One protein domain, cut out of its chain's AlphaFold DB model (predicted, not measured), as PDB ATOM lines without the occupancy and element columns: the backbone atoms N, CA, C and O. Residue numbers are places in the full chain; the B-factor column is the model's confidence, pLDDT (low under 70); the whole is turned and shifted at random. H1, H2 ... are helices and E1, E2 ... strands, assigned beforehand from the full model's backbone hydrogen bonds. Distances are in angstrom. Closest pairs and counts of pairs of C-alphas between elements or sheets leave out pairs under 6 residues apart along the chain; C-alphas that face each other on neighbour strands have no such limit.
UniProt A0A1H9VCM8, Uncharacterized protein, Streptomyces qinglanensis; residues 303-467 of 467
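What this domain is: This is residues 303 to 467 of the 467 residues of an uncharacterized protein of Streptomyces qinglanensis (UniProt A0A1H9VCM8). A curled antiparallel sheet of six strands, like part of a barrel, has helices over both faces: the long H4 with the short H1 and H2 on one, H3 alone on the other. Three long links with no named element join parts of this three-layer body. The printed part has 165 residues, with four named helices and six named strands in the order H1 H2 E1 E2 E3 H3 E4 E5 H4 E6; the sheet's order is E1 E2 E3 E5 E4 E6. The class is mixed, helices and strands, with under half of the residues, 82 of 165, in named elements. The whole is compact, with a radius of gyration of the C-alphas of 15.6 A and spans of 47 by 36 by 26 A.

Where its parts are: H1, residues 307 to 311, begins at C-alpha 307 (161.763, 185.208, 240.108), and H2 is residues 316 to 319. E1, residues 328 to 333, E2, residues 341 to 348, 23.1 A long, and E3, residues 362 to 368, 20.4 A, form a meander, each strand the antiparallel neighbour of the one before. H3 is residues 372 to 382, 15.2 A. E4, residues 400 to 407, is 22.6 A long and E5, residues 410 to 418, 27.1 A. H4, residues 438 to 456, 26.5 A, begins at C-alpha 438 (175.255, 173.544, 252.213). E6, residues 458 to 462, ends at C-alpha 462 (163.152, 162.585, 255.199).

How they stand to each other: The sheet is twisted, with edge strands E1 and E6. N 331 and O 345 of the hairpin E1 and E2 are 2.9 A apart, within hydrogen-bond range, as are N 344 and O 364 of the hairpin E2 and E3, 2.9 A, N 365 and O 415 of E3 and E5, 2.9 A, N 403 and O 414 of the hairpin E4 and E5, 2.8 A, and N 406 and O 459 of E4 and E6, 2.8 A. H3 is on the sheet at a height of 8.8 A, over E5 and E4; its closest C-alphas to E5 are those of Ser 372 and Gly 413, 5.6 A. It runs along the strands, at 20 degrees to E5 on the local plane. H4 is on the opposite face; its closest C-alphas to E5 are those of Ala 449 and Phe 414, 6.1 A. E3, H3, E4 and E5, H4, E6 are split strand-helix-strand units, two strands running the same way with another strand between them in the sheet; both crossovers are right-handed. On the same face as H4, H1 is over E1 at a height of 8.2 A, and H2 is only just over E2, with 3 C-alphas on it. H2 touches H1, the closest C-alphas being those of Ala 319 and Ala 307, 4.6 A, and touches residues 443 to 448 of H4 alone, closest at Ala 317 and Met 444, C-alphas 5.0 A apart. Every O i to N i+4 pair is within hydrogen-bond range in H1, H3 and H4; H2 is too short for such a pair.

The domain as a whole: The C-alphas farthest apart, those of Glu 353 and Gly 409, are 48.0 A apart. The printed part has no cut and ends at the chain's last residue, 467. The long links are E2 to E3, H3 to E4 and E5 to H4. Mean pLDDT of the printed part is 84.0; 23 residues are under 70, among them residues 386 to 393 and 421 to 430.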
ATOM      1  N   GLY A 303     157.643 179.536 228.669       71.06
ATOM      2  CA  GLY A 303     158.895 180.267 228.631       71.06
ATOM      3  C   GLY A 303     159.430 180.453 230.042       71.06
ATOM      4  O   GLY A 303     158.675 180.398 231.022       71.06
ATOM      5  N   ALA A 304     160.737 180.681 230.140       85.69
ATOM      6  CA  ALA A 304     161.351 180.996 231.414       85.69
ATOM      7  C   ALA A 304     160.635 182.203 232.046       85.69
ATOM      8  O   ALA A 304     160.332 183.194 231.379       85.69
ATOM      9  N   VAL A 305     160.303 182.094 233.329       90.56
ATOM     10  CA  VAL A 305     159.588 183.134 234.070       90.56
ATOM     11  C   VAL A 305     160.532 183.879 235.004       90.56
ATOM     12  O   VAL A 305     161.590 183.372 235.368       90.56
ATOM     13  N   SER A 306     160.131 185.071 235.436       92.38
ATOM     14  CA  SER A 306     160.878 185.840 236.433       92.38
ATOM     15  C   SER A 306     160.809 185.215 237.830       92.38
ATOM     16  O   SER A 306     159.862 184.488 238.161       92.38
ATOM     17  N   ALA A 307     161.759 185.585 238.694       91.88
ATOM     18  CA  ALA A 307     161.763 185.208 240.108       91.88
ATOM     19  C   ALA A 307     160.429 185.527 240.809       91.88
ATOM     20  O   ALA A 307     159.871 184.683 241.509       91.88
ATOM     21  N   ALA A 308     159.859 186.711 240.553       91.81
ATOM     22  CA  ALA A 308     158.579 187.125 241.131       91.81
ATOM     23  C   ALA A 308     157.437 186.149 240.795       91.81
ATOM     24  O   ALA A 308     156.649 185.795 241.665       91.81
ATOM     25  N   ARG A 309     157.376 185.654 239.552       91.94
ATOM     26  CA  ARG A 309     156.354 184.683 239.133       91.94
ATOM     27  C   ARG A 309     156.633 183.271 239.655       91.94
ATOM     28  O   ARG A 309     155.697 182.505 239.875       91.94
ATOM     29  N   ALA A 310     157.901 182.918 239.855       91.44
ATOM     30  CA  ALA A 310     158.302 181.633 240.417       91.44
ATOM     31  C   ALA A 310     158.122 181.552 241.944       91.44
ATOM     32  O   ALA A 310     157.961 180.444 242.471       91.44
ATOM     33  N   ALA A 311     158.105 182.689 242.650       90.62
ATOM     34  CA  ALA A 311     158.044 182.775 244.109       90.62
ATOM     35  C   ALA A 311     156.868 181.992 244.721       90.62
ATOM     36  O   ALA A 311     157.063 181.252 245.689       90.62
ATOM     37  N   ASP A 312     155.683 182.067 244.115       86.94
ATOM     38  CA  ASP A 312     154.466 181.424 244.632       86.94
ATOM     39  C   ASP A 312     154.312 179.953 244.215       86.94
ATOM     40  O   ASP A 312     153.303 179.305 244.492       86.94
ATOM     41  N   THR A 313     155.328 179.377 243.572       87.75
ATOM     42  CA  THR A 313     155.306 177.987 243.097       87.75
ATOM     43  C   THR A 313     156.129 177.056 243.992       87.75
ATOM     44  O   THR A 313     156.724 177.475 244.997       87.75
ATOM     45  N   ALA A 314     156.199 175.764 243.643       84.75
ATOM     46  CA  ALA A 314     157.121 174.844 244.313       84.75
ATOM     47  C   ALA A 314     158.594 175.258 244.115       84.75
ATOM     48  O   ALA A 314     159.408 175.027 245.005       84.75
ATOM     49  N   CYS A 315     158.914 175.977 243.032       89.25
ATOM     50  CA  CYS A 315     160.249 176.524 242.766       89.25
ATOM     51  C   CYS A 315     160.562 177.801 243.563       89.25
ATOM     52  O   CYS A 315     161.670 178.328 243.472       89.25
ATOM     53  N   GLY A 316     159.619 178.291 244.374       90.00
ATOM     54  CA  GLY A 316     159.781 179.522 245.148       90.00
ATOM     55  C   GLY A 316     160.990 179.520 246.082       90.00
ATOM     56  O   GLY A 316     161.521 180.577 246.387       90.00
ATOM     57  N   ALA A 317     161.470 178.343 246.491       85.88
ATOM     58  CA  ALA A 317     162.682 178.216 247.292       85.88
ATOM     59  C   ALA A 317     163.936 178.756 246.581       85.88
ATOM     60  O   ALA A 317     164.775 179.384 247.223       85.88
ATOM     61  N   LEU A 318     164.034 178.541 245.266       87.56
ATOM     62  CA  LEU A 318     165.105 179.089 244.435       87.56
ATOM     63  C   LEU A 318     164.867 180.587 244.196       87.56
ATOM     64  O   LEU A 318     165.758 181.403 244.417       87.56
ATOM     65  N   ALA A 319     163.636 180.947 243.821       90.06
ATOM     66  CA  ALA A 319     163.274 182.299 243.396       90.06
ATOM     67  C   ALA A 319     163.248 183.351 244.515       90.06
ATOM     68  O   ALA A 319     163.516 184.520 244.271       90.06
ATOM     69  N   GLN A 320     162.934 182.956 245.748       87.69
ATOM     70  CA  GLN A 320     162.953 183.852 246.911       87.69
ATOM     71  C   GLN A 320     164.316 183.862 247.621       87.69
ATOM     72  O   GLN A 320     164.528 184.636 248.552       87.69
ATOM     73  N   GLY A 321     165.224 182.970 247.217       84.38
ATOM     74  CA  GLY A 321     166.534 182.804 247.823       84.38
ATOM     75  C   GLY A 321     167.626 183.562 247.055       84.38
ATOM     76  O   GLY A 321     167.511 184.772 246.856       84.38
ATOM     77  N   PRO A 322     168.711 182.878 246.656       84.62
ATOM     78  CA  PRO A 322     169.869 183.511 246.023       84.62
ATOM     79  C   PRO A 322     169.575 184.037 244.612       84.62
ATOM     80  O   PRO A 322     170.260 184.938 244.149       84.62
ATOM     81  N   PHE A 323     168.519 183.543 243.961       89.75
ATOM     82  CA  PHE A 323     168.179 183.866 242.573       89.75
ATOM     83  C   PHE A 323     167.032 184.882 242.453       89.75
ATOM     84  O   PHE A 323     166.229 184.837 241.526       89.75
ATOM     85  N   ARG A 324     166.905 185.782 243.434       88.94
ATOM     86  CA  ARG A 324     165.801 186.757 243.500       88.94
ATOM     87  C   ARG A 324     165.956 187.965 242.570       88.94
ATOM     88  O   ARG A 324     164.995 188.717 242.416       88.94
ATOM     89  N   SER A 325     167.155 188.209 242.036       86.25
ATOM     90  CA  SER A 325     167.411 189.342 241.137       86.25
ATOM     91  C   SER A 325     166.804 189.108 239.748       86.25
ATOM     92  O   SER A 325     166.387 187.999 239.412       86.25
ATOM     93  N   GLY A 326     166.727 190.170 238.940       84.81
ATOM     94  CA  GLY A 326     166.231 190.096 237.557       84.81
ATOM     95  C   GLY A 326     167.160 189.341 236.600       84.81
ATOM     96  O   GLY A 326     166.753 189.007 235.488       84.81
ATOM     97  N   ASP A 327     168.373 189.025 237.049       89.19
ATOM     98  CA  ASP A 327     169.412 188.353 236.263       89.19
ATOM     99  C   ASP A 327     169.144 186.855 236.090       89.19
ATOM    100  O   ASP A 327     169.891 186.186 235.388       89.19
ATOM    101  N   TRP A 328     168.075 186.336 236.705       91.81
ATOM    102  CA  TRP A 328     167.724 184.922 236.683       91.81
ATOM    103  C   TRP A 328     166.341 184.669 236.093       91.81
ATOM    104  O   TRP A 328     165.354 185.353 236.391       91.81
ATOM    105  N   SER A 329     166.263 183.597 235.317       91.81
ATOM    106  CA  SER A 329     165.046 183.080 234.720       91.81
ATOM    107  C   SER A 329     164.790 181.643 235.179       91.81
ATOM    108  O   SER A 329     165.712 180.869 235.447       91.81
ATOM    109  N   PHE A 330     163.513 181.289 235.314       91.75
ATOM    110  CA  PHE A 330     163.078 180.026 235.905       91.75
ATOM    111  C   PHE A 330     162.242 179.222 234.918       91.75
ATOM    112  O   PHE A 330     161.192 179.682 234.473       91.75
ATOM    113  N   ASP A 331     162.653 177.993 234.626       89.88
ATOM    114  CA  ASP A 331     161.835 177.041 233.871       89.88
ATOM    115  C   ASP A 331     161.035 176.186 234.859       89.88
ATOM    116  O   ASP A 331     161.589 175.397 235.632       89.88
ATOM    117  N   LEU A 332     159.719 176.411 234.879       88.44
ATOM    118  CA  LEU A 332     158.796 175.776 235.812       88.44
ATOM    119  C   LEU A 332     158.048 174.644 235.108       88.44
ATOM    120  O   LEU A 332     157.008 174.866 234.480       88.44
ATOM    121  N   ARG A 333     158.511 173.404 235.278       86.75
ATOM    122  CA  ARG A 333     157.828 172.216 234.741       86.75
ATOM    123  C   ARG A 333     157.256 171.387 235.869       86.75
ATOM    124  O   ARG A 333     157.702 170.291 236.205       86.75
ATOM    125  N   ILE A 334     156.241 171.968 236.491       80.94
ATOM    126  CA  ILE A 334     155.512 171.362 237.593       80.94
ATOM    127  C   ILE A 334     154.135 170.939 237.059       80.94
ATOM    128  O   ILE A 334     153.251 171.788 236.912       80.94
ATOM    129  N   PRO A 335     153.908 169.646 236.764       75.56
ATOM    130  CA  PRO A 335     152.630 169.209 236.218       75.56
ATOM    131  C   PRO A 335     151.502 169.470 237.225       75.56
ATOM    132  O   PRO A 335     151.664 169.262 238.431       75.56
ATOM    133  N   LYS A 336     150.350 169.943 236.729       67.94
ATOM    134  CA  LYS A 336     149.138 170.156 237.547       67.94
ATOM    135  C   LYS A 336     148.537 168.833 238.037       67.94
ATOM    136  O   LYS A 336     147.964 168.789 239.118       67.94
ATOM    137  N   ARG A 337     148.668 167.772 237.234       69.62
ATOM    138  CA  ARG A 337     148.267 166.392 237.554       69.62
ATOM    139  C   ARG A 337     149.478 165.586 238.047       69.62
ATOM    140  O   ARG A 337     150.613 166.051 237.967       69.62
ATOM    141  N   SER A 338     149.240 164.377 238.549       73.06
ATOM    142  CA  SER A 338     150.258 163.459 239.077       73.06
ATOM    143  C   SER A 338     151.227 162.959 237.990       73.06
ATOM    144  O   SER A 338     151.113 161.831 237.524       73.06
ATOM    145  N   GLY A 339     152.186 163.790 237.572       85.31
ATOM    146  CA  GLY A 339     153.246 163.391 236.640       85.31
ATOM    147  C   GLY A 339     154.375 162.593 237.318       85.31
ATOM    148  O   GLY A 339     154.548 162.709 238.538       85.31
ATOM    149  N   PRO A 340     155.165 161.815 236.553       90.62
ATOM    150  CA  PRO A 340     156.316 161.056 237.063       90.62
ATOM    151  C   PRO A 340     157.448 161.945 237.592       90.62
ATOM    152  O   PRO A 340     158.188 161.523 238.478       90.62
ATOM    153  N   VAL A 341     157.558 163.168 237.066       91.88
ATOM    154  CA  VAL A 341     158.627 164.126 237.365       91.88
ATOM    155  C   VAL A 341     158.033 165.523 237.579       91.88
ATOM    156  O   VAL A 341     156.991 165.867 237.021       91.88
ATOM    157  N   SER A 342     158.683 166.324 238.412       91.88
ATOM    158  CA  SER A 342     158.515 167.774 238.518       91.88
ATOM    159  C   SER A 342     159.890 168.423 238.473       91.88
ATOM    160  O   SER A 342     160.779 167.954 239.181       91.88
ATOM    161  N   THR A 343     160.048 169.499 237.710       91.44
ATOM    162  CA  THR A 343     161.347 170.148 237.504       91.44
ATOM    163  C   THR A 343     161.253 171.655 237.740       91.44
ATOM    164  O   THR A 343     160.300 172.301 237.298       91.44
ATOM    165  N   CYS A 344     162.260 172.203 238.415       92.75
ATOM    166  CA  CYS A 344     162.552 173.630 238.485       92.75
ATOM    167  C   CYS A 344     163.990 173.843 238.026       92.75
ATOM    168  O   CYS A 344     164.894 173.309 238.666       92.75
ATOM    169  N   LEU A 345     164.211 174.630 236.976       91.75
ATOM    170  CA  LEU A 345     165.560 174.997 236.536       91.75
ATOM    171  C   LEU A 345     165.763 176.498 236.695       91.75
ATOM    172  O   LEU A 345     164.846 177.267 236.407       91.75
ATOM    173  N   VAL A 346     166.959 176.898 237.113       92.12
ATOM    174  CA  VAL A 346     167.399 178.295 237.168       92.12
ATOM    175  C   VAL A 346     168.467 178.512 236.118       92.12
ATOM    176  O   VAL A 346     169.413 177.731 236.035       92.12
ATOM    177  N   ARG A 347     168.318 179.574 235.334       90.81
ATOM    178  CA  ARG A 347     169.266 179.992 234.302       90.81
ATOM    179  C   ARG A 347     169.561 181.477 234.433       90.81
ATOM    180  O   ARG A 347     168.657 182.213 234.837       90.81
ATOM    181  N   PRO A 348     170.747 181.926 234.011       89.25
ATOM    182  CA  PRO A 348     170.946 183.312 233.617       89.25
ATOM    183  C   PRO A 348     169.802 183.800 232.715       89.25
ATOM    184  O   PRO A 348     169.338 183.082 231.822       89.25
ATOM    185  N   SER A 349     169.297 184.998 232.979       87.50
ATOM    186  CA  SER A 349     168.349 185.694 232.108       87.50
ATOM    187  C   SER A 349     169.030 186.079 230.793       87.50
ATOM    188  O   SER A 349     170.198 186.448 230.779       87.50
ATOM    189  N   GLY A 350     168.274 186.056 229.694       84.12
ATOM    190  CA  GLY A 350     168.801 186.348 228.360       84.12
ATOM    191  C   GLY A 350     169.236 185.089 227.612       84.12
ATOM    192  O   GLY A 350     168.745 183.988 227.877       84.12
ATOM    193  N   GLY A 351     170.113 185.270 226.632       81.81
ATOM    194  CA  GLY A 351     170.674 184.188 225.838       81.81
ATOM    195  C   GLY A 351     172.046 184.553 225.288       81.81
ATOM    196  O   GLY A 351     172.457 185.711 225.350       81.81
ATOM    197  N   ASP A 352     172.728 183.549 224.743       79.25
ATOM    198  CA  ASP A 352     173.992 183.703 224.034       79.25
ATOM    199  C   ASP A 352     173.838 184.588 222.782       79.25
ATOM    200  O   ASP A 352     172.735 184.970 222.380       79.25
ATOM    201  N   GLU A 353     174.952 184.898 222.120       78.62
ATOM    202  CA  GLU A 353     174.971 185.707 220.889       78.62
ATOM    203  C   GLU A 353     174.102 185.128 219.759       78.62
ATOM    204  O   GLU A 353     173.707 185.837 218.834       78.62
ATOM    205  N   ARG A 354     173.772 183.832 219.832       76.38
ATOM    206  CA  ARG A 354     172.902 183.125 218.881       76.38
ATOM    207  C   ARG A 354     171.443 183.092 219.347       76.38
ATOM    208  O   ARG A 354     170.624 182.404 218.738       76.38
ATOM    209  N   GLY A 355     171.113 183.814 220.416       76.19
ATOM    210  CA  GLY A 355     169.788 183.886 221.018       76.19
ATOM    211  C   GLY A 355     169.364 182.614 221.757       76.19
ATOM    212  O   GLY A 355     168.174 182.443 222.029       76.19
ATOM    213  N   ARG A 356     170.288 181.694 222.067       76.50
ATOM    214  CA  ARG A 356     169.985 180.471 222.825       76.50
ATOM    215  C   ARG A 356     170.066 180.760 224.314       76.50
ATOM    216  O   ARG A 356     171.007 181.389 224.774       76.50
ATOM    217  N   GLY A 357     169.094 180.275 225.082       76.94
ATOM    218  CA  GLY A 357     169.133 180.413 226.537       76.94
ATOM    219  C   GLY A 357     170.374 179.749 227.140       76.94
ATOM    220  O   GLY A 357     170.812 178.701 226.663       76.94
ATOM    221  N   HIS A 358     170.905 180.350 228.203       84.19
ATOM    222  CA  HIS A 358     172.055 179.823 228.938       84.19
ATOM    223  C   HIS A 358     171.769 178.452 229.580       84.19
ATOM    224  O   HIS A 358     170.613 178.066 229.809       84.19
ATOM    225  N   ALA A 359     172.833 177.708 229.892       84.62
ATOM    226  CA  ALA A 359     172.735 176.454 230.631       84.62
ATOM    227  C   ALA A 359     172.157 176.681 232.049       84.62
ATOM    228  O   ALA A 359     172.299 177.767 232.620       84.62
ATOM    229  N   PRO A 360     171.430 175.699 232.618       88.31
ATOM    230  CA  PRO A 360     170.915 175.818 233.975       88.31
ATOM    231  C   PRO A 360     172.036 175.700 235.014       88.31
ATOM    232  O   PRO A 360     172.747 174.706 235.033       88.31
ATOM    233  N   VAL A 361     172.118 176.667 235.929       89.75
ATOM    234  CA  VAL A 361     173.126 176.701 237.008       89.75
ATOM    235  C   VAL A 361     172.649 176.038 238.301       89.75
ATOM    236  O   VAL A 361     173.434 175.717 239.186       89.75
ATOM    237  N   ALA A 362     171.338 175.853 238.451       91.62
ATOM    238  CA  ALA A 362     170.755 175.147 239.584       91.62
ATOM    239  C   ALA A 362     169.448 174.475 239.179       91.62
ATOM    240  O   ALA A 362     168.672 175.007 238.377       91.62
ATOM    241  N   TRP A 363     169.168 173.321 239.777       92.50
ATOM    242  CA  TRP A 363     167.951 172.572 239.505       92.50
ATOM    243  C   TRP A 363     167.377 171.900 240.745       92.50
ATOM    244  O   TRP A 363     168.087 171.495 241.665       92.50
ATOM    245  N   LEU A 364     166.055 171.743 240.733       93.81
ATOM    246  CA  LEU A 364     165.313 170.882 241.642       93.81
ATOM    247  C   LEU A 364     164.490 169.882 240.839       93.81
ATOM    248  O   LEU A 364     163.724 170.277 239.956       93.81
ATOM    249  N   TYR A 365     164.585 168.607 241.202       93.44
ATOM    250  CA  TYR A 365     163.732 167.552 240.661       93.44
ATOM    251  C   TYR A 365     162.923 166.896 241.768       93.44
ATOM    252  O   TYR A 365     163.431 166.618 242.849       93.44
ATOM    253  N   GLY A 366     161.662 166.603 241.478       93.88
ATOM    254  CA  GLY A 366     160.849 165.656 242.231       93.88
ATOM    255  C   GLY A 366     160.537 164.470 241.334       93.88
ATOM    256  O   GLY A 366     160.070 164.669 240.215       93.88
ATOM    257  N   VAL A 367     160.794 163.255 241.805       93.19
ATOM    258  CA  VAL A 367     160.577 162.016 241.054       93.19
ATOM    259  C   VAL A 367     159.735 161.035 241.838       93.19
ATOM    260  O   VAL A 367     159.918 160.855 243.042       93.19
ATOM    261  N   TYR A 368     158.774 160.415 241.157       91.44
ATOM    262  CA  TYR A 368     157.667 159.721 241.806       91.44
ATOM    263  C   TYR A 368     157.435 158.347 241.178       91.44
ATOM    264  O   TYR A 368     157.140 158.238 239.986       91.44
ATOM    265  N   GLY A 369     157.507 157.297 241.996       89.50
ATOM    266  CA  GLY A 369     157.335 155.911 241.558       89.50
ATOM    267  C   GLY A 369     158.483 155.018 242.016       89.50
ATOM    268  O   GLY A 369     159.463 155.497 242.567       89.50
ATOM    269  N   GLN A 370     158.363 153.708 241.798       86.38
ATOM    270  CA  GLN A 370     159.331 152.715 242.298       86.38
ATOM    271  C   GLN A 370     160.765 152.972 241.811       86.38
ATOM    272  O   GLN A 370     161.714 152.904 242.596       86.38
ATOM    273  N   TRP A 371     160.900 153.379 240.551       86.81
ATOM    274  CA  TRP A 371     162.152 153.789 239.922       86.81
ATOM    275  C   TRP A 371     162.867 154.958 240.626       86.81
ATOM    276  O   TRP A 371     164.086 155.080 240.508       86.81
ATOM    277  N   SER A 372     162.159 155.777 241.423       89.31
ATOM    278  CA  SER A 372     162.761 156.919 242.122       89.31
ATOM    279  C   SER A 372     163.883 156.487 243.063       89.31
ATOM    280  O   SER A 372     164.827 157.234 243.268       89.31
ATOM    281  N   ARG A 373     163.807 155.282 243.648       87.75
ATOM    282  CA  ARG A 373     164.852 154.782 244.552       87.75
ATOM    283  C   ARG A 373     166.175 154.571 243.821       87.75
ATOM    284  O   ARG A 373     167.205 154.972 244.349       87.75
ATOM    285  N   GLN A 374     166.131 153.946 242.646       84.62
ATOM    286  CA  GLN A 374     167.341 153.709 241.858       84.62
ATOM    287  C   GLN A 374     167.898 155.013 241.318       84.62
ATOM    288  O   GLN A 374     169.097 155.232 241.369       84.62
ATOM    289  N   MET A 375     167.026 155.935 240.922       86.00
ATOM    290  CA  MET A 375     167.480 157.253 240.516       86.00
ATOM    291  C   MET A 375     168.169 158.030 241.636       86.00
ATOM    292  O   MET A 375     169.209 158.631 241.404       86.00
ATOM    293  N   MET A 376     167.635 157.989 242.856       87.12
ATOM    294  CA  MET A 376     168.298 158.611 244.003       87.12
ATOM    295  C   MET A 376     169.663 157.971 244.292       87.12
ATOM    296  O   MET A 376     170.572 158.679 244.704       87.12
ATOM    297  N   LEU A 377     169.808 156.658 244.079       85.06
ATOM    298  CA  LEU A 377     171.085 155.958 244.228       85.06
ATOM    299  C   LEU A 377     172.095 156.403 243.162       85.06
ATOM    300  O   LEU A 377     173.211 156.775 243.506       85.06
ATOM    301  N   GLU A 378     171.691 156.421 241.892       85.12
ATOM    302  CA  GLU A 378     172.550 156.869 240.791       85.12
ATOM    303  C   GLU A 378     172.959 158.334 240.949       85.12
ATOM    304  O   GLU A 378     174.132 158.658 240.795       85.12
ATOM    305  N   ALA A 379     172.025 159.215 241.315       85.38
ATOM    306  CA  ALA A 379     172.326 160.620 241.568       85.38
ATOM    307  C   ALA A 379     173.328 160.788 242.723       85.38
ATOM    308  O   ALA A 379     174.272 161.558 242.596       85.38
ATOM    309  N   ALA A 380     173.174 160.038 243.821       85.38
ATOM    310  CA  ALA A 380     174.127 160.071 244.929       85.38
ATOM    311  C   ALA A 380     175.531 159.605 244.499       85.38
ATOM    312  O   ALA A 380     176.516 160.259 244.837       85.38
ATOM    313  N   ASN A 381     175.621 158.522 243.717       83.69
ATOM    314  CA  ASN A 381     176.894 158.015 243.195       83.69
ATOM    315  C   ASN A 381     177.595 159.048 242.300       83.69
ATOM    316  O   ASN A 381     178.795 159.266 242.448       83.69
ATOM    317  N   HIS A 382     176.853 159.709 241.405       82.19
ATOM    318  CA  HIS A 382     177.402 160.755 240.533       82.19
ATOM    319  C   HIS A 382     177.871 161.984 241.312       82.19
ATOM    320  O   HIS A 382     178.824 162.636 240.905       82.19
ATOM    321  N   SER A 383     177.259 162.265 242.463       80.56
ATOM    322  CA  SER A 383     177.695 163.319 243.383       80.56
ATOM    323  C   SER A 383     178.828 162.890 244.327       80.56
ATOM    324  O   SER A 383     179.078 163.561 245.326       80.56
ATOM    325  N   GLY A 384     179.488 161.754 244.073       79.69
ATOM    326  CA  GLY A 384     180.627 161.287 244.867       79.69
ATOM    327  C   GLY A 384     180.267 160.790 246.271       79.69
ATOM    328  O   GLY A 384     181.147 160.667 247.122       79.69
ATOM    329  N   VAL A 385     178.990 160.495 246.545       78.56
ATOM    330  CA  VAL A 385     178.569 159.932 247.836       78.56
ATOM    331  C   VAL A 385     179.029 158.468 247.915       78.56
ATOM    332  O   VAL A 385     178.659 157.676 247.044       78.56
ATOM    333  N   PRO A 386     179.799 158.058 248.944       67.19
ATOM    334  CA  PRO A 386     180.301 156.690 249.049       67.19
ATOM    335  C   PRO A 386     179.180 155.641 249.041       67.19
ATOM    336  O   PRO A 386     178.217 155.722 249.805       67.19
ATOM    337  N   THR A 387     179.337 154.588 248.235       58.91
ATOM    338  CA  THR A 387     178.326 153.528 248.044       58.91
ATOM    339  C   THR A 387     177.979 152.759 249.325       58.91
ATOM    340  O   THR A 387     176.841 152.319 249.493       58.91
ATOM    341  N   ALA A 388     178.921 152.640 250.268       50.94
ATOM    342  CA  ALA A 388     178.694 152.038 251.586       50.94
ATOM    343  C   ALA A 388     177.758 152.883 252.481       50.94
ATOM    344  O   ALA A 388     177.054 152.343 253.337       50.94
ATOM    345  N   GLU A 389     177.700 154.198 252.248       51.94
ATOM    346  CA  GLU A 389     176.751 155.127 252.872       51.94
ATOM    347  C   GLU A 389     175.465 155.291 252.034       51.94
ATOM    348  O   GLU A 389     174.421 155.680 252.569       51.94
ATOM    349  N   ALA A 390     175.507 154.883 250.757       47.84
ATOM    350  CA  ALA A 390     174.429 154.914 249.764       47.84
ATOM    351  C   ALA A 390     173.342 153.834 249.946       47.84
ATOM    352  O   ALA A 390     172.662 153.416 249.005       47.84
ATOM    353  N   LEU A 391     173.077 153.411 251.185       51.81
ATOM    354  CA  LEU A 391     171.732 152.920 251.501       51.81
ATOM    355  C   LEU A 391     170.761 154.076 251.213       51.81
ATOM    356  O   LEU A 391     171.134 155.206 251.480       51.81
ATOM    357  N   PRO A 392     169.540 153.852 250.696       53.34
ATOM    358  CA  PRO A 392     168.700 154.855 250.020       53.34
ATOM    359  C   PRO A 392     168.351 156.040 250.936       53.34
ATOM    360  O   PRO A 392     167.300 156.063 251.584       53.34
ATOM    361  N   ARG A 393     169.269 156.995 251.064       65.44
ATOM    362  CA  ARG A 393     169.300 157.966 252.149       65.44
ATOM    363  C   ARG A 393     169.638 159.320 251.573       65.44
ATOM    364  O   ARG A 393     170.538 159.475 250.768       65.44
ATOM    365  N   LYS A 394     168.861 160.280 252.053       75.69
ATOM    366  CA  LYS A 394     169.184 161.693 252.151       75.69
ATOM    367  C   LYS A 394     170.701 161.974 252.143       75.69
ATOM    368  O   LYS A 394     171.424 161.414 252.962       75.69
ATOM    369  N   TRP A 395     171.157 162.878 251.290       87.94
ATOM    370  CA  TRP A 395     172.550 163.332 251.269       87.94
ATOM    371  C   TRP A 395     172.613 164.841 251.083       87.94
ATOM    372  O   TRP A 395     171.621 165.488 250.734       87.94
ATOM    373  N   LEU A 396     173.782 165.394 251.368       90.69
ATOM    374  CA  LEU A 396     174.104 166.796 251.171       90.69
ATOM    375  C   LEU A 396     175.602 166.867 250.895       90.69
ATOM    376  O   LEU A 396     176.384 166.645 251.816       90.69
ATOM    377  N   THR A 397     175.991 167.146 249.661       89.19
ATOM    378  CA  THR A 397     177.368 167.479 249.270       89.19
ATOM    379  C   THR A 397     177.474 168.994 249.115       89.19
ATOM    380  O   THR A 397     176.560 169.726 249.519       89.19
ATOM    381  N   ASP A 398     178.592 169.484 248.588       88.06
ATOM    382  CA  ASP A 398     178.730 170.906 248.294       88.06
ATOM    383  C   ASP A 398     177.866 171.321 247.108       88.06
ATOM    384  O   ASP A 398     177.368 172.436 247.089       88.06
ATOM    385  N   ASP A 399     177.656 170.454 246.126       89.44
ATOM    386  CA  ASP A 399     177.003 170.703 244.833       89.44
ATOM    387  C   ASP A 399     175.629 170.033 244.679       89.44
ATOM    388  O   ASP A 399     174.823 170.446 243.849       89.44
ATOM    389  N   SER A 400     175.298 169.055 245.523       91.19
ATOM    390  CA  SER A 400     174.047 168.308 245.432       91.19
ATOM    391  C   SER A 400     173.392 168.051 246.789       91.19
ATOM    392  O   SER A 400     174.016 168.076 247.853       91.19
ATOM    393  N   ALA A 401     172.090 167.779 246.774       92.69
ATOM    394  CA  ALA A 401     171.383 167.285 247.943       92.69
ATOM    395  C   ALA A 401     170.208 166.386 247.551       92.69
ATOM    396  O   ALA A 401     169.536 166.615 246.546       92.69
ATOM    397  N   GLY A 402     169.907 165.407 248.402       93.06
ATOM    398  CA  GLY A 402     168.816 164.458 248.199       93.06
ATOM    399  C   GLY A 402     167.898 164.336 249.412       93.06
ATOM    400  O   GLY A 402     168.347 164.345 250.559       93.06
ATOM    401  N   ALA A 403     166.594 164.197 249.171       94.69
ATOM    402  CA  ALA A 403     165.566 163.909 250.171       94.69
ATOM    403  C   ALA A 403     164.572 162.863 249.646       94.69
ATOM    404  O   ALA A 403     164.398 162.703 248.443       94.69
ATOM    405  N   THR A 404     163.894 162.149 250.541       95.06
ATOM    406  CA  THR A 404     162.983 161.049 250.164       95.06
ATOM    407  C   THR A 404     161.632 161.178 250.854       95.06
ATOM    408  O   THR A 404     161.584 161.639 251.991       95.06
ATOM    409  N   ALA A 405     160.558 160.703 250.231       95.62
ATOM    410  CA  ALA A 405     159.230 160.574 250.839       95.62
ATOM    411  C   ALA A 405     158.481 159.349 250.284       95.62
ATOM    412  O   ALA A 405     159.020 158.590 249.472       95.62
ATOM    413  N   ARG A 406     157.226 159.156 250.705       94.62
ATOM    414  CA  ARG A 406     156.309 158.149 250.155       94.62
ATOM    415  C   ARG A 406     154.991 158.768 249.704       94.62
ATOM    416  O   ARG A 406     154.222 159.242 250.530       94.62
ATOM    417  N   CYS A 407     154.685 158.722 248.413       92.00
ATOM    418  CA  CYS A 407     153.450 159.267 247.841       92.00
ATOM    419  C   CYS A 407     152.501 158.123 247.468       92.00
ATOM    420  O   CYS A 407     152.823 157.301 246.607       92.00
ATOM    421  N   GLY A 408     151.349 158.020 248.141       87.38
ATOM    422  CA  GLY A 408     150.440 156.876 247.970       87.38
ATOM    423  C   GLY A 408     151.122 155.527 248.246       87.38
ATOM    424  O   GLY A 408     150.918 154.566 247.513       87.38
ATOM    425  N   GLY A 409     152.027 155.480 249.233       87.62
ATOM    426  CA  GLY A 409     152.824 154.295 249.577       87.62
ATOM    427  C   GLY A 409     154.017 154.003 248.651       87.62
ATOM    428  O   GLY A 409     154.886 153.202 249.013       87.62
ATOM    429  N   ARG A 410     154.125 154.673 247.498       90.00
ATOM    430  CA  ARG A 410     155.236 154.524 246.541       90.00
ATOM    431  C   ARG A 410     156.405 155.441 246.906       90.00
ATOM    432  O   ARG A 410     156.150 156.523 247.432       90.00
ATOM    433  N   PRO A 411     157.663 155.043 246.658       92.31
ATOM    434  CA  PRO A 411     158.796 155.912 246.939       92.31
ATOM    435  C   PRO A 411     158.751 157.170 246.060       92.31
ATOM    436  O   PRO A 411     158.215 157.170 244.947       92.31
ATOM    437  N   ALA A 412     159.273 158.253 246.620       94.06
ATOM    438  CA  ALA A 412     159.504 159.510 245.938       94.06
ATOM    439  C   ALA A 412     160.865 160.072 246.352       94.06
ATOM    440  O   ALA A 412     161.282 159.931 247.507       94.06
ATOM    441  N   GLY A 413     161.546 160.695 245.398       93.75
ATOM    442  CA  GLY A 413     162.838 161.341 245.575       93.75
ATOM    443  C   GLY A 413     162.751 162.823 245.246       93.75
ATOM    444  O   GLY A 413     162.003 163.224 244.358       93.75
ATOM    445  N   PHE A 414     163.520 163.630 245.964       94.75
ATOM    446  CA  PHE A 414     163.711 165.043 245.683       94.75
ATOM    447  C   PHE A 414     165.205 165.307 245.588       94.75
ATOM    448  O   PHE A 414     165.944 164.953 246.507       94.75
ATOM    449  N   LEU A 415     165.623 165.927 244.494       93.50
ATOM    450  CA  LEU A 415     167.011 166.242 244.199       93.50
ATOM    451  C   LEU A 415     167.188 167.743 244.085       93.50
ATOM    452  O   LEU A 415     166.324 168.433 243.545       93.50
ATOM    453  N   LEU A 416     168.338 168.209 244.543       93.62
ATOM    454  CA  LEU A 416     168.895 169.514 244.254       93.62
ATOM    455  C   LEU A 416     170.282 169.298 243.660       93.62
ATOM    456  O   LEU A 416     171.045 168.503 244.205       93.62
ATOM    457  N   GLY A 417     170.601 170.013 242.589       91.19
ATOM    458  CA  GLY A 417     171.967 170.121 242.093       91.19
ATOM    459  C   GLY A 417     172.289 171.551 241.681       91.19
ATOM    460  O   GLY A 417     171.386 172.352 241.412       91.19
ATOM    461  N   VAL A 418     173.574 171.864 241.711       90.38
ATOM    462  CA  VAL A 418     174.156 173.156 241.367       90.38
ATOM    463  C   VAL A 418     175.307 172.874 240.423       90.38
ATOM    464  O   VAL A 418     176.172 172.068 240.756       90.38
ATOM    465  N   ASP A 419     175.311 173.537 239.274       86.62
ATOM    466  CA  ASP A 419     176.475 173.531 238.401       86.62
ATOM    467  C   ASP A 419     177.475 174.569 238.906       86.62
ATOM    468  O   ASP A 419     177.128 175.738 239.121       86.62
ATOM    469  N   ARG A 420     178.706 174.125 239.140       79.62
ATOM    470  CA  ARG A 420     179.824 174.984 239.518       79.62
ATOM    471  C   ARG A 420     180.956 174.686 238.547       79.62
ATOM    472  O   ARG A 420     181.640 173.689 238.756       79.62
ATOM    473  N   PRO A 421     181.135 175.490 237.490       65.75
ATOM    474  CA  PRO A 421     182.272 175.296 236.608       65.75
ATOM    475  C   PRO A 421     183.563 175.449 237.422       65.75
ATOM    476  O   PRO A 421     183.734 176.428 238.152       65.75
ATOM    477  N   ASP A 422     184.449 174.462 237.322       56.16
ATOM    478  CA  ASP A 422     185.772 174.510 237.936       56.16
ATOM    479  C   ASP A 422     186.660 175.487 237.136       56.16
ATOM    480  O   ASP A 422     187.027 175.202 235.997       56.16
ATOM    481  N   GLY A 423     187.007 176.646 237.714       52.50
ATOM    482  CA  GLY A 423     188.000 177.591 237.164       52.50
ATOM    483  C   GLY A 423     187.471 178.964 236.719       52.50
ATOM    484  O   GLY A 423     186.284 179.267 236.845       52.50
ATOM    485  N   GLU A 424     188.380 179.813 236.215       45.56
ATOM    486  CA  GLU A 424     188.080 181.084 235.525       45.56
ATOM    487  C   GLU A 424     187.384 180.783 234.190       45.56
ATOM    488  O   GLU A 424     187.982 180.801 233.118       45.56
ATOM    489  N   SER A 425     186.106 180.428 234.252       50.06
ATOM    490  CA  SER A 425     185.251 180.454 233.075       50.06
ATOM    491  C   SER A 425     184.886 181.908 232.780       50.06
ATOM    492  O   SER A 425     184.369 182.602 233.655       50.06
ATOM    493  N   ASP A 426     185.096 182.346 231.538       50.38
ATOM    494  CA  ASP A 426     184.595 183.627 231.018       50.38
ATOM    495  C   ASP A 426     183.049 183.695 230.990       50.38
ATOM    496  O   ASP A 426     182.477 184.723 230.614       50.38
ATOM    497  N   GLU A 427     182.337 182.626 231.383       53.50
ATOM    498  CA  GLU A 427     180.886 182.658 231.538       53.50
ATOM    499  C   GLU A 427     180.488 183.499 232.774       53.50
ATOM    500  O   GLU A 427     180.752 183.099 233.912       53.50
ATOM    501  N   PRO A 428     179.795 184.645 232.606       48.12
ATOM    502  CA  PRO A 428     179.682 185.678 233.644       48.12
ATOM    503  C   PRO A 428     178.892 185.330 234.922       48.12
ATOM    504  O   PRO A 428     178.594 186.238 235.698       48.12
ATOM    505  N   GLN A 429     178.453 184.084 235.144       61.16
ATOM    506  CA  GLN A 429     177.459 183.757 236.182       61.16
ATOM    507  C   GLN A 429     177.656 182.391 236.868       61.16
ATOM    508  O   GLN A 429     176.686 181.677 237.135       61.16
ATOM    509  N   ALA A 430     178.895 182.031 237.212       60.53
ATOM    510  CA  ALA A 430     179.159 180.877 238.073       60.53
ATOM    511  C   ALA A 430     178.555 181.073 239.481       60.53
ATOM    512  O   ALA A 430     178.719 182.119 240.116       60.53
ATOM    513  N   VAL A 431     177.851 180.060 240.002       72.19
ATOM    514  CA  VAL A 431     177.255 180.130 241.344       72.19
ATOM    515  C   VAL A 431     178.277 179.702 242.395       72.19
ATOM    516  O   VAL A 431     178.539 178.515 242.587       72.19
ATOM    517  N   SER A 432     178.834 180.672 243.123       70.94
ATOM    518  CA  SER A 432     179.840 180.398 244.155       70.94
ATOM    519  C   SER A 432     179.288 179.585 245.338       70.94
ATOM    520  O   SER A 432     178.093 179.613 245.660       70.94
ATOM    521  N   THR A 433     180.177 178.882 246.044       68.12
ATOM    522  CA  THR A 433     179.875 178.197 247.317       68.12
ATOM    523  C   THR A 433     179.413 179.167 248.408       68.12
ATOM    524  O   THR A 433     178.597 178.801 249.254       68.12
ATOM    525  N   GLU A 434     179.851 180.426 248.362       68.88
ATOM    526  CA  GLU A 434     179.363 181.493 249.244       68.88
ATOM    527  C   GLU A 434     177.894 181.838 248.959       68.88
ATOM    528  O   GLU A 434     177.080 181.994 249.876       68.88
ATOM    529  N   THR A 435     177.523 181.895 247.676       74.44
ATOM    530  CA  THR A 435     176.145 182.154 247.239       74.44
ATOM    531  C   THR A 435     175.225 180.992 247.625       74.44
ATOM    532  O   THR A 435     174.114 181.199 248.140       74.44
ATOM    533  N   LEU A 436     175.712 179.762 247.437       85.44
ATOM    534  CA  LEU A 436     175.019 178.512 247.736       85.44
ATOM    535  C   LEU A 436     175.803 177.625 248.700       85.44
ATOM    536  O   LEU A 436     176.398 176.625 248.306       85.44
ATOM    537  N   SER A 437     175.720 177.958 249.989       88.94
ATOM    538  CA  SER A 437     176.237 177.102 251.056       88.94
ATOM    539  C   SER A 437     175.381 175.844 251.255       88.94
ATOM    540  O   SER A 437     174.171 175.845 250.984       88.94
ATOM    541  N   ARG A 438     175.965 174.791 251.846       90.75
ATOM    542  CA  ARG A 438     175.255 173.544 252.213       90.75
ATOM    543  C   ARG A 438     173.981 173.809 253.024       90.75
ATOM    544  O   ARG A 438     172.934 173.207 252.775       90.75
ATOM    545  N   GLY A 439     174.033 174.757 253.963       91.25
ATOM    546  CA  GLY A 439     172.874 175.170 254.762       91.25
ATOM    547  C   GLY A 439     171.744 175.766 253.915       91.25
ATOM    548  O   GLY A 439     170.573 175.420 254.106       91.25
ATOM    549  N   ARG A 440     172.084 176.609 252.931       91.56
ATOM    550  CA  ARG A 440     171.111 177.203 252.003       91.56
ATOM    551  C   ARG A 440     170.548 176.164 251.033       91.56
ATOM    552  O   ARG A 440     169.333 176.124 250.852       91.56
ATOM    553  N   MET A 441     171.374 175.270 250.493       92.94
ATOM    554  CA  MET A 441     170.916 174.155 249.649       92.94
ATOM    555  C   MET A 441     169.941 173.238 250.386       92.94
ATOM    556  O   MET A 441     168.847 172.965 249.892       92.94
ATOM    557  N   ARG A 442     170.278 172.837 251.616       93.62
ATOM    558  CA  ARG A 442     169.378 172.076 252.492       93.62
ATOM    559  C   ARG A 442     168.040 172.791 252.673       93.62
ATOM    560  O   ARG A 442     166.995 172.148 252.570       93.62
ATOM    561  N   ALA A 443     168.051 174.094 252.960       93.00
ATOM    562  CA  ALA A 443     166.828 174.871 253.147       93.00
ATOM    563  C   ALA A 443     165.976 174.922 251.867       93.00
ATOM    564  O   ALA A 443     164.754 174.759 251.937       93.00
ATOM    565  N   MET A 444     166.611 175.077 250.700       93.56
ATOM    566  CA  MET A 444     165.920 175.083 249.411       93.56
ATOM    567  C   MET A 444     165.284 173.731 249.090       93.56
ATOM    568  O   MET A 444     164.081 173.670 248.829       93.56
ATOM    569  N   LEU A 445     166.056 172.643 249.196       95.12
ATOM    570  CA  LEU A 445     165.553 171.284 249.008       95.12
ATOM    571  C   LEU A 445     164.412 170.981 249.985       95.12
ATOM    572  O   LEU A 445     163.388 170.428 249.589       95.12
ATOM    573  N   ALA A 446     164.551 171.375 251.252       95.12
ATOM    574  CA  ALA A 446     163.517 171.172 252.259       95.12
ATOM    575  C   ALA A 446     162.217 171.907 251.923       95.12
ATOM    576  O   ALA A 446     161.138 171.339 252.083       95.12
ATOM    577  N   SER A 447     162.306 173.156 251.462       94.50
ATOM    578  CA  SER A 447     161.143 173.944 251.051       94.50
ATOM    579  C   SER A 447     160.434 173.309 249.850       94.50
ATOM    580  O   SER A 447     159.225 173.067 249.902       94.50
ATOM    581  N   PHE A 448     161.192 172.938 248.815       94.62
ATOM    582  CA  PHE A 448     160.672 172.257 247.629       94.62
ATOM    583  C   PHE A 448     160.012 170.917 247.967       94.62
ATOM    584  O   PHE A 448     158.837 170.707 247.662       94.62
ATOM    585  N   ALA A 449     160.729 170.040 248.675       95.31
ATOM    586  CA  ALA A 449     160.250 168.711 249.031       95.31
ATOM    587  C   ALA A 449     158.994 168.766 249.910       95.31
ATOM    588  O   ALA A 449     158.088 167.957 249.724       95.31
ATOM    589  N   LYS A 450     158.890 169.736 250.832       95.31
ATOM    590  CA  LYS A 450     157.677 169.951 251.639       95.31
ATOM    591  C   LYS A 450     156.485 170.378 250.783       95.31
ATOM    592  O   LYS A 450     155.416 169.788 250.927       95.31
ATOM    593  N   LYS A 451     156.655 171.365 249.891       93.19
ATOM    594  CA  LYS A 451     155.576 171.843 249.007       93.19
ATOM    595  C   LYS A 451     155.087 170.735 248.072       93.19
ATOM    596  O   LYS A 451     153.885 170.490 247.990       93.19
ATOM    597  N   GLU A 452     156.007 170.028 247.418       92.44
ATOM    598  CA  GLU A 452     155.664 168.917 246.527       92.44
ATOM    599  C   GLU A 452     155.034 167.738 247.276       92.44
ATOM    600  O   GLU A 452     154.044 167.174 246.809       92.44
ATOM    601  N   SER A 453     155.551 167.405 248.465       94.00
ATOM    602  CA  SER A 453     154.969 166.359 249.312       94.00
ATOM    603  C   SER A 453     153.541 166.699 249.722       94.00
ATOM    604  O   SER A 453     152.655 165.866 249.562       94.00
ATOM    605  N   ALA A 454     153.290 167.925 250.192       92.31
ATOM    606  CA  ALA A 454     151.950 168.368 250.574       92.31
ATOM    607  C   ALA A 454     150.979 168.309 249.386       92.31
ATOM    608  O   ALA A 454     149.890 167.749 249.497       92.31
ATOM    609  N   ARG A 455     151.406 168.805 248.219       89.94
ATOM    610  CA  ARG A 455     150.603 168.820 246.989       89.94
ATOM    611  C   ARG A 455     150.207 167.426 246.499       89.94
ATOM    612  O   ARG A 455     149.153 167.267 245.891       89.94
ATOM    613  N   ARG A 456     151.054 166.424 246.740       90.00
ATOM    614  CA  ARG A 456     150.852 165.035 246.299       90.00
ATOM    615  C   ARG A 456     150.388 164.094 247.415       90.00
ATOM    616  O   ARG A 456     150.270 162.897 247.166       90.00
ATOM    617  N   GLY A 457     150.145 164.606 248.624       92.38
ATOM    618  CA  GLY A 457     149.764 163.788 249.778       92.38
ATOM    619  C   GLY A 457     150.838 162.769 250.173       92.38
ATOM    620  O   GLY A 457     150.527 161.622 250.492       92.38
ATOM    621  N   CYS A 458     152.113 163.149 250.084       95.00
ATOM    622  CA  CYS A 458     153.221 162.286 250.468       95.00
ATOM    623  C   CYS A 458     153.437 162.291 251.987       95.00
ATOM    624  O   CYS A 458     153.191 163.276 252.679       95.00
ATOM    625  N   THR A 459     153.941 161.172 252.490       95.69
ATOM    626  CA  THR A 459     154.233 160.883 253.896       95.69
ATOM    627  C   THR A 459     155.715 160.551 254.060       95.69
ATOM    628  O   THR A 459     156.442 160.445 253.069       95.69
ATOM    629  N   ASP A 460     156.185 160.412 255.300       94.62
ATOM    630  CA  ASP A 460     157.560 160.004 255.618       94.62
ATOM    631  C   ASP A 460     158.650 160.856 254.942       94.62
ATOM    632  O   ASP A 460     159.677 160.329 254.507       94.62
ATOM    633  N   LEU A 461     158.442 162.175 254.835       95.69
ATOM    634  CA  LEU A 461     159.451 163.073 254.272       95.69
ATOM    635  C   LEU A 461     160.709 163.080 255.154       95.69
ATOM    636  O   LEU A 461     160.687 163.502 256.310       95.69
ATOM    637  N   ARG A 462     161.829 162.650 254.575       94.00
ATOM    638  CA  ARG A 462     163.152 162.585 255.199       94.00
ATOM    639  C   ARG A 462     164.106 163.509 254.456       94.00
ATOM    640  O   ARG A 462     164.463 163.259 253.308       94.00
ATOM    641  N   LEU A 463     164.522 164.563 255.144       93.50
ATOM    642  CA  LEU A 463     165.490 165.556 254.677       93.50
ATOM    643  C   LEU A 463     166.910 165.175 255.117       93.50
ATOM    644  O   LEU A 463     167.014 164.480 256.134       93.50
ATOM    645  N   PRO A 464     167.976 165.641 254.428       88.56
ATOM    646  CA  PRO A 464     169.374 165.424 254.836       88.56
ATOM    647  C   PRO A 464     169.645 165.864 256.276       88.56
ATOM    648  O   PRO A 464     168.820 166.540 256.888       88.56
ATOM    649  N   ALA A 465     170.758 165.429 256.872       82.81
ATOM    650  CA  ALA A 465     171.196 165.921 258.185       82.81
ATOM    651  C   ALA A 465     171.780 167.339 258.058       82.81
ATOM    652  O   ALA A 465     172.115 167.774 256.954       82.81
ATOM    653  N   ALA A 466     171.737 168.121 259.143       72.50
ATOM    654  CA  ALA A 466     172.401 169.420 259.159       72.50
ATOM    655  C   ALA A 466     173.863 169.065 259.401       72.50
ATOM    656  O   ALA A 466     174.158 168.513 260.458       72.50
ATOM    657  N   GLY A 467     174.672 169.170 258.348       58.28
ATOM    658  CA  GLY A 467     176.102 168.886 258.420       58.28
ATOM    659  C   GLY A 467     176.836 169.903 259.270       58.28
ATOM    660  O   GLY A 467     176.263 171.000 259.485       58.28
TER     661      GLY A 467